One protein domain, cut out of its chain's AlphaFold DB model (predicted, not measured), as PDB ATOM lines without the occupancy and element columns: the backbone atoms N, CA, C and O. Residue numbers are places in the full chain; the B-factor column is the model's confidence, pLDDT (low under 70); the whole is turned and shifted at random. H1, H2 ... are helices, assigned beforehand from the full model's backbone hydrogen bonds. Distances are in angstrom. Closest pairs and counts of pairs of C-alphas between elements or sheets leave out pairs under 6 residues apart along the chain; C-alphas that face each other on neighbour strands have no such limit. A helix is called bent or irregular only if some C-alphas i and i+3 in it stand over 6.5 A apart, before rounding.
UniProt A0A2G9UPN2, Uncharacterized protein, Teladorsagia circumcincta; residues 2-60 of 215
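AT A GLANCE: This is residues 2 to 60 of the 215 residues of an uncharacterized protein of Teladorsagia circumcincta (UniProt A0A2G9UPN2). Two long helices, H1 then H2, make a flat, open V: they come near each other at the turn between them, round residues 25 to 32, and spread apart toward the two ends of the printed part. The printed part has 59 residues, two named helices and no named strand; the class is all helix. It is extended, with a radius of gyration of the C-alphas of 16.5 A and spans of 47 by 34 by 5 A.

HOW THE PARTS SIT: H1, residues 5 to 27, and H2, residues 29 to 57, are close but not clearly touching; their closest C-alphas, those of Ala 25 and Ile 32, are 6.5 A apart. They run opposite ways at a shallow tilt of 33 degrees, only just short of steep. H2 has a kink of 34 degrees near residue 36 and is irregular, with C-alphas 30 and 33 7.2 A apart. Of the O i to N i+4 pairs, 17 of 19 in H1 and 23 of 25 in H2 are within hydrogen-bond range.

IN THESE COORDINATES: H1 begins at C-alpha 5 (8.426, 15.720, -16.706) and is 32.7 A long. H2 is 40.1 A long and ends at C-alpha 57 (30.207, 33.968, -21.825).

THE WHOLE: The farthest C-alphas, Tyr 27 and Tyr 60, are 47.9 A apart. The link is tight, and the printed part has no cut. Residues 2 to 6, 54 and 57 to 60 have pLDDT under 70.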
ATOM      1  N   GLY A   2       4.488  21.627 -10.532       50.41
ATOM      2  CA  GLY A   2       5.656  21.736 -11.405       50.41
ATOM      3  C   GLY A   2       5.833  20.447 -12.193       50.41
ATOM      4  O   GLY A   2       5.823  19.366 -11.608       50.41
ATOM      5  N   ASN A   3       5.938  20.560 -13.514       54.53
ATOM      6  CA  ASN A   3       6.150  19.431 -14.409       54.53
ATOM      7  C   ASN A   3       7.510  18.782 -14.104       54.53
ATOM      8  O   ASN A   3       8.526  19.124 -14.705       54.53
ATOM      9  N   VAL A   4       7.519  17.783 -13.219       58.22
ATOM     10  CA  VAL A   4       8.638  16.838 -13.032       58.22
ATOM     11  C   VAL A   4       9.008  16.101 -14.331       58.22
ATOM     12  O   VAL A   4      10.048  15.459 -14.413       58.22
ATOM     13  N   ALA A   5       8.173  16.225 -15.367       60.91
ATOM     14  CA  ALA A   5       8.426  15.720 -16.706       60.91
ATOM     15  C   ALA A   5       9.653  16.363 -17.378       60.91
ATOM     16  O   ALA A   5      10.356  15.667 -18.099       60.91
ATOM     17  N   MET A   6       9.952  17.647 -17.138       66.31
ATOM     18  CA  MET A   6      11.068  18.323 -17.817       66.31
ATOM     19  C   MET A   6      12.433  17.672 -17.513       66.31
ATOM     20  O   MET A   6      13.060  17.224 -18.465       66.31
ATOM     21  N   PRO A   7      12.878  17.492 -16.248       70.94
ATOM     22  CA  PRO A   7      14.164  16.842 -15.946       70.94
ATOM     23  C   PRO A   7      14.235  15.379 -16.412       70.94
ATOM     24  O   PRO A   7      15.270  14.930 -16.910       70.94
ATOM     25  N   ALA A   8      13.128  14.635 -16.311       75.19
ATOM     26  CA  ALA A   8      13.082  13.227 -16.702       75.19
ATOM     27  C   ALA A   8      13.359  13.022 -18.203       75.19
ATOM     28  O   ALA A   8      14.086  12.103 -18.577       75.19
ATOM     29  N   MET A   9      12.845  13.906 -19.063       78.94
ATOM     30  CA  MET A   9      13.041  13.799 -20.512       78.94
ATOM     31  C   MET A   9      14.509  13.974 -20.931       78.94
ATOM     32  O   MET A   9      14.917  13.422 -21.948       78.94
ATOM     33  N   GLY A  10      15.328  14.674 -20.141       78.25
ATOM     34  CA  GLY A  10      16.736  14.956 -20.460       78.25
ATOM     35  C   GLY A  10      17.638  13.800 -20.116       78.25
ATOM     36  O   GLY A  10      18.526  13.438 -20.884       78.25
ATOM     37  N   LEU A  11      17.336  13.151 -18.994       80.50
ATOM     38  CA  LEU A  11      17.957  11.887 -18.623       80.50
ATOM     39  C   LEU A  11      17.634  10.803 -19.657       80.50
ATOM     40  O   LEU A  11      18.533  10.080 -20.086       80.50
ATOM     41  N   ILE A  12      16.384  10.736 -20.127       83.00
ATOM     42  CA  ILE A  12      15.985   9.818 -21.205       83.00
ATOM     43  C   ILE A  12      16.711  10.175 -22.510       83.00
ATOM     44  O   ILE A  12      17.238   9.286 -23.181       83.00
ATOM     45  N   ALA A  13      16.814  11.464 -22.847       82.12
ATOM     46  CA  ALA A  13      17.534  11.928 -24.029       82.12
ATOM     47  C   ALA A  13      19.034  11.588 -23.999       82.12
ATOM     48  O   ALA A  13      19.606  11.379 -25.063       82.12
ATOM     49  N   LEU A  14      19.661  11.475 -22.819       80.31
ATOM     50  CA  LEU A  14      21.035  10.971 -22.668       80.31
ATOM     51  C   LEU A  14      21.138   9.450 -22.714       80.31
ATOM     52  O   LEU A  14      22.116   8.924 -23.241       80.31
ATOM     53  N   MET A  15      20.143   8.738 -22.183       84.19
ATOM     54  CA  MET A  15      20.120   7.274 -22.212       84.19
ATOM     55  C   MET A  15      20.085   6.738 -23.647       84.19
ATOM     56  O   MET A  15      20.701   5.709 -23.929       84.19
ATOM     57  N   ILE A  16      19.398   7.425 -24.564       86.94
ATOM     58  CA  ILE A  16      19.287   7.030 -25.977       86.94
ATOM     59  C   ILE A  16      20.667   6.923 -26.662       86.94
ATOM     60  O   ILE A  16      21.012   5.824 -27.103       86.94
ATOM     61  N   PRO A  17      21.501   7.981 -26.738       85.50
ATOM     62  CA  PRO A  17      22.800   7.918 -27.400       85.50
ATOM     63  C   PRO A  17      23.779   6.976 -26.694       85.50
ATOM     64  O   PRO A  17      24.526   6.278 -27.377       85.50
ATOM     65  N   THR A  18      23.758   6.881 -25.357       83.25
ATOM     66  CA  THR A  18      24.627   5.928 -24.640       83.25
ATOM     67  C   THR A  18      24.245   4.480 -24.935       83.25
ATOM     68  O   THR A  18      25.118   3.640 -25.157       83.25
ATOM     69  N   SER A  19      22.945   4.186 -25.006       86.38
ATOM     70  CA  SER A  19      22.449   2.843 -25.328       86.38
ATOM     71  C   SER A  19      22.726   2.484 -26.785       86.38
ATOM     72  O   SER A  19      23.196   1.386 -27.071       86.38
ATOM     73  N   MET A  20      22.517   3.427 -27.711       86.75
ATOM     74  CA  MET A  20      22.882   3.251 -29.119       86.75
ATOM     75  C   MET A  20      24.382   2.993 -29.291       86.75
ATOM     76  O   MET A  20      24.757   2.104 -30.051       86.75
ATOM     77  N   GLY A  21      25.234   3.719 -28.561       82.88
ATOM     78  CA  GLY A  21      26.681   3.499 -28.561       82.88
ATOM     79  C   GLY A  21      27.058   2.075 -28.144       82.88
ATOM     80  O   GLY A  21      27.829   1.419 -28.845       82.88
ATOM     81  N   MET A  22      26.456   1.558 -27.067       84.50
ATOM     82  CA  MET A  22      26.675   0.175 -26.618       84.50
ATOM     83  C   MET A  22      26.165  -0.866 -27.622       84.50
ATOM     84  O   MET A  22      26.837  -1.866 -27.871       84.50
ATOM     85  N   ILE A  23      25.006  -0.629 -28.243       87.75
ATOM     86  CA  ILE A  23      24.457  -1.520 -29.274       87.75
ATOM     87  C   ILE A  23      25.412  -1.589 -30.475       87.75
ATOM     88  O   ILE A  23      25.748  -2.679 -30.933       87.75
ATOM     89  N   ILE A  24      25.908  -0.450 -30.962       83.19
ATOM     90  CA  ILE A  24      26.856  -0.413 -32.087       83.19
ATOM     91  C   ILE A  24      28.149  -1.169 -31.741       83.19
ATOM     92  O   ILE A  24      28.648  -1.927 -32.576       83.19
ATOM     93  N   ALA A  25      28.642  -1.026 -30.505       80.75
ATOM     94  CA  ALA A  25      29.802  -1.766 -30.012       80.75
ATOM     95  C   ALA A  25      29.594  -3.284 -30.020       80.75
ATOM     96  O   ALA A  25      30.496  -4.016 -30.422       80.75
ATOM     97  N   ASN A  26      28.397  -3.753 -29.663       83.75
ATOM     98  CA  ASN A  26      28.085  -5.181 -29.633       83.75
ATOM     99  C   ASN A  26      27.865  -5.787 -31.032       83.75
ATOM    100  O   ASN A  26      28.297  -6.902 -31.304       83.75
ATOM    101  N   TYR A  27      27.200  -5.070 -31.945       83.00
ATOM    102  CA  TYR A  27      26.856  -5.616 -33.268       83.00
ATOM    103  C   TYR A  27      27.994  -5.538 -34.290       83.00
ATOM    104  O   TYR A  27      28.011  -6.316 -35.249       83.00
ATOM    105  N   ARG A  28      28.910  -4.571 -34.153       77.19
ATOM    106  CA  ARG A  28      29.992  -4.334 -35.120       77.19
ATOM    107  C   ARG A  28      31.299  -3.895 -34.432       77.19
ATOM    108  O   ARG A  28      31.766  -2.779 -34.685       77.19
ATOM    109  N   PRO A  29      31.951  -4.778 -33.650       78.06
ATOM    110  CA  PRO A  29      33.200  -4.458 -32.948       78.06
ATOM    111  C   PRO A  29      34.334  -4.035 -33.900       78.06
ATOM    112  O   PRO A  29      35.157  -3.191 -33.565       78.06
ATOM    113  N   GLN A  30      34.314  -4.522 -35.144       81.06
ATOM    114  CA  GLN A  30      35.309  -4.210 -36.178       81.06
ATOM    115  C   GLN A  30      35.471  -2.709 -36.511       81.06
ATOM    116  O   GLN A  30      36.536  -2.301 -36.969       81.06
ATOM    117  N   TYR A  31      34.448  -1.867 -36.297       76.75
ATOM    118  CA  TYR A  31      34.528  -0.423 -36.595       76.75
ATOM    119  C   TYR A  31      34.882   0.440 -35.377       76.75
ATOM    120  O   TYR A  31      35.222   1.617 -35.530       76.75
ATOM    121  N   ILE A  32      34.840  -0.137 -34.177       76.06
ATOM    122  CA  ILE A  32      35.112   0.536 -32.906       76.06
ATOM    123  C   ILE A  32      36.496   1.196 -32.852       76.06
ATOM    124  O   ILE A  32      36.541   2.375 -32.494       76.06
ATOM    125  N   PRO A  33      37.609   0.570 -33.286       76.00
ATOM    126  CA  PRO A  33      38.918   1.229 -33.209       76.00
ATOM    127  C   PRO A  33      39.015   2.481 -34.101       76.00
ATOM    128  O   PRO A  33      39.620   3.484 -33.712       76.00
ATOM    129  N   CYS A  34      38.379   2.474 -35.277       76.00
ATOM    130  CA  CYS A  34      38.328   3.642 -36.166       76.00
ATOM    131  C   CYS A  34      37.448   4.761 -35.592       76.00
ATOM    132  O   CYS A  34      37.848   5.929 -35.591       76.00
ATOM    133  N   ILE A  35      36.270   4.399 -35.077       80.31
ATOM    134  CA  ILE A  35      35.316   5.340 -34.480       80.31
ATOM    135  C   ILE A  35      35.914   5.979 -33.221       80.31
ATOM    136  O   ILE A  35      35.841   7.197 -33.065       80.31
ATOM    137  N   HIS A  36      36.583   5.207 -32.363       74.25
ATOM    138  CA  HIS A  36      37.203   5.722 -31.142       74.25
ATOM    139  C   HIS A  36      38.294   6.764 -31.419       74.25
ATOM    140  O   HIS A  36      38.348   7.789 -30.733       74.25
ATOM    141  N   LYS A  37      39.140   6.553 -32.439       75.19
ATOM    142  CA  LYS A  37      40.167   7.536 -32.836       75.19
ATOM    143  C   LYS A  37      39.534   8.877 -33.226       75.19
ATOM    144  O   LYS A  37      40.046   9.933 -32.846       75.19
ATOM    145  N   TRP A  38      38.402   8.835 -33.928       81.94
ATOM    146  CA  TRP A  38      37.631  10.023 -34.297       81.94
ATOM    147  C   TRP A  38      36.926  10.669 -33.102       81.94
ATOM    148  O   TRP A  38      37.120  11.863 -32.867       81.94
ATOM    149  N   ILE A  39      36.182   9.894 -32.308       81.25
ATOM    150  CA  ILE A  39      35.464  10.379 -31.119       81.25
ATOM    151  C   ILE A  39      36.422  11.070 -30.153       81.25
ATOM    152  O   ILE A  39      36.101  12.144 -29.650       81.25
ATOM    153  N   LYS A  40      37.618  10.517 -29.926       72.88
ATOM    154  CA  LYS A  40      38.603  11.126 -29.024       72.88
ATOM    155  C   LYS A  40      39.079  12.487 -29.527       72.88
ATOM    156  O   LYS A  40      39.183  13.431 -28.746       72.88
ATOM    157  N   ARG A  41      39.348  12.602 -30.831       77.62
ATOM    158  CA  ARG A  41      39.810  13.852 -31.449       77.62
ATOM    159  C   ARG A  41      38.715  14.922 -31.426       77.62
ATOM    160  O   ARG A  41      38.994  16.064 -31.075       77.62
ATOM    161  N   VAL A  42      37.474  14.533 -31.725       83.00
ATOM    162  CA  VAL A  42      36.300  15.418 -31.660       83.00
ATOM    163  C   VAL A  42      35.997  15.837 -30.223       83.00
ATOM    164  O   VAL A  42      35.762  17.014 -29.984       83.00
ATOM    165  N   SER A  43      36.066  14.921 -29.254       77.62
ATOM    166  CA  SER A  43      35.802  15.225 -27.840       77.62
ATOM    167  C   SER A  43      36.810  16.224 -27.280       77.62
ATOM    168  O   SER A  43      36.426  17.178 -26.612       77.62
ATOM    169  N   TRP A  44      38.098  16.057 -27.602       76.62
ATOM    170  CA  TRP A  44      39.129  17.008 -27.182       76.62
ATOM    171  C   TRP A  44      38.928  18.390 -27.822       76.62
ATOM    172  O   TRP A  44      39.016  19.407 -27.137       76.62
ATOM    173  N   ALA A  45      38.569  18.437 -29.110       81.31
ATOM    174  CA  ALA A  45      38.239  19.687 -29.791       81.31
ATOM    175  C   ALA A  45      36.994  20.369 -29.191       81.31
ATOM    176  O   ALA A  45      37.018  21.570 -28.927       81.31
ATOM    177  N   ALA A  46      35.929  19.608 -28.922       78.31
ATOM    178  CA  ALA A  46      34.701  20.110 -28.314       78.31
ATOM    179  C   ALA A  46      34.947  20.660 -26.904       78.31
ATOM    180  O   ALA A  46      34.467  21.746 -26.589       78.31
ATOM    181  N   MET A  47      35.753  19.974 -26.088       75.62
ATOM    182  CA  MET A  47      36.141  20.457 -24.759       75.62
ATOM    183  C   MET A  47      36.834  21.818 -24.823       75.62
ATOM    184  O   MET A  47      36.512  22.698 -24.027       75.62
ATOM    185  N   ILE A  48      37.739  22.029 -25.783       80.06
ATOM    186  CA  ILE A  48      38.418  23.321 -25.962       80.06
ATOM    187  C   ILE A  48      37.421  24.404 -26.382       80.06
ATOM    188  O   ILE A  48      37.399  25.471 -25.775       80.06
ATOM    189  N   VAL A  49      36.579  24.135 -27.384       81.94
ATOM    190  CA  VAL A  49      35.604  25.113 -27.898       81.94
ATOM    191  C   VAL A  49      34.607  25.518 -26.816       81.94
ATOM    192  O   VAL A  49      34.390  26.708 -26.600       81.94
ATOM    193  N   ILE A  50      34.041  24.543 -26.104       75.19
ATOM    194  CA  ILE A  50      33.084  24.791 -25.024       75.19
ATOM    195  C   ILE A  50      33.766  25.526 -23.866       75.19
ATOM    196  O   ILE A  50      33.181  26.459 -23.328       75.19
ATOM    197  N   SER A  51      35.015  25.188 -23.524       73.00
ATOM    198  CA  SER A  51      35.764  25.899 -22.474       73.00
ATOM    199  C   SER A  51      36.031  27.360 -22.845       73.00
ATOM    200  O   SER A  51      35.835  28.247 -22.020       73.00
ATOM    201  N   LEU A  52      36.439  27.635 -24.088       81.25
ATOM    202  CA  LEU A  52      36.649  29.004 -24.570       81.25
ATOM    203  C   LEU A  52      35.338  29.796 -24.587       81.25
ATOM    204  O   LEU A  52      35.311  30.944 -24.147       81.25
ATOM    205  N   PHE A  53      34.247  29.171 -25.039       78.38
ATOM    206  CA  PHE A  53      32.918  29.775 -25.014       78.38
ATOM    207  C   PHE A  53      32.449  30.055 -23.583       78.38
ATOM    208  O   PHE A  53      31.946  31.140 -23.318       78.38
ATOM    209  N   ALA A  54      32.674  29.134 -22.644       69.12
ATOM    210  CA  ALA A  54      32.314  29.307 -21.240       69.12
ATOM    211  C   ALA A  54      33.093  30.457 -20.587       69.12
ATOM    212  O   ALA A  54      32.487  31.276 -19.900       69.12
ATOM    213  N   ILE A  55      34.404  30.562 -20.840       72.25
ATOM    214  CA  ILE A  55      35.240  31.676 -20.359       72.25
ATOM    215  C   ILE A  55      34.752  33.006 -20.945       72.25
ATOM    216  O   ILE A  55      34.685  34.006 -20.232       72.25
ATOM    217  N   TYR A  56      34.393  33.020 -22.230       76.50
ATOM    218  CA  TYR A  56      33.902  34.214 -22.909       76.50
ATOM    219  C   TYR A  56      32.517  34.650 -22.401       76.50
ATOM    220  O   TYR A  56      32.329  35.813 -22.053       76.50
ATOM    221  N   ALA A  57      31.566  33.716 -22.301       68.06
ATOM    222  CA  ALA A  57      30.207  33.968 -21.825       68.06
ATOM    223  C   ALA A  57      30.178  34.397 -20.350       68.06
ATOM    224  O   ALA A  57      29.396  35.263 -19.969       68.06
ATOM    225  N   ASN A  58      31.079  33.845 -19.532       62.25
ATOM    226  CA  ASN A  58      31.147  34.097 -18.095       62.25
ATOM    227  C   ASN A  58      32.266  35.070 -17.696       62.25
ATOM    228  O   ASN A  58      32.639  35.101 -16.523       62.25
ATOM    229  N   TYR A  59      32.779  35.907 -18.615       66.88
ATOM    230  CA  TYR A  59      33.787  36.930 -18.279       66.88
ATOM    231  C   TYR A  59      33.350  37.788 -17.069       66.88
ATOM    232  O   TYR A  59      34.162  38.152 -16.221       66.88
ATOM    233  N   TYR A  60      32.040  38.024 -16.943       61.78
ATOM    234  CA  TYR A  60      31.416  38.777 -15.851       61.78
ATOM    235  C   TYR A  60      31.437  38.054 -14.486       61.78
ATOM    236  O   TYR A  60      31.514  38.703 -13.446       61.78
TER     237      TYR A  60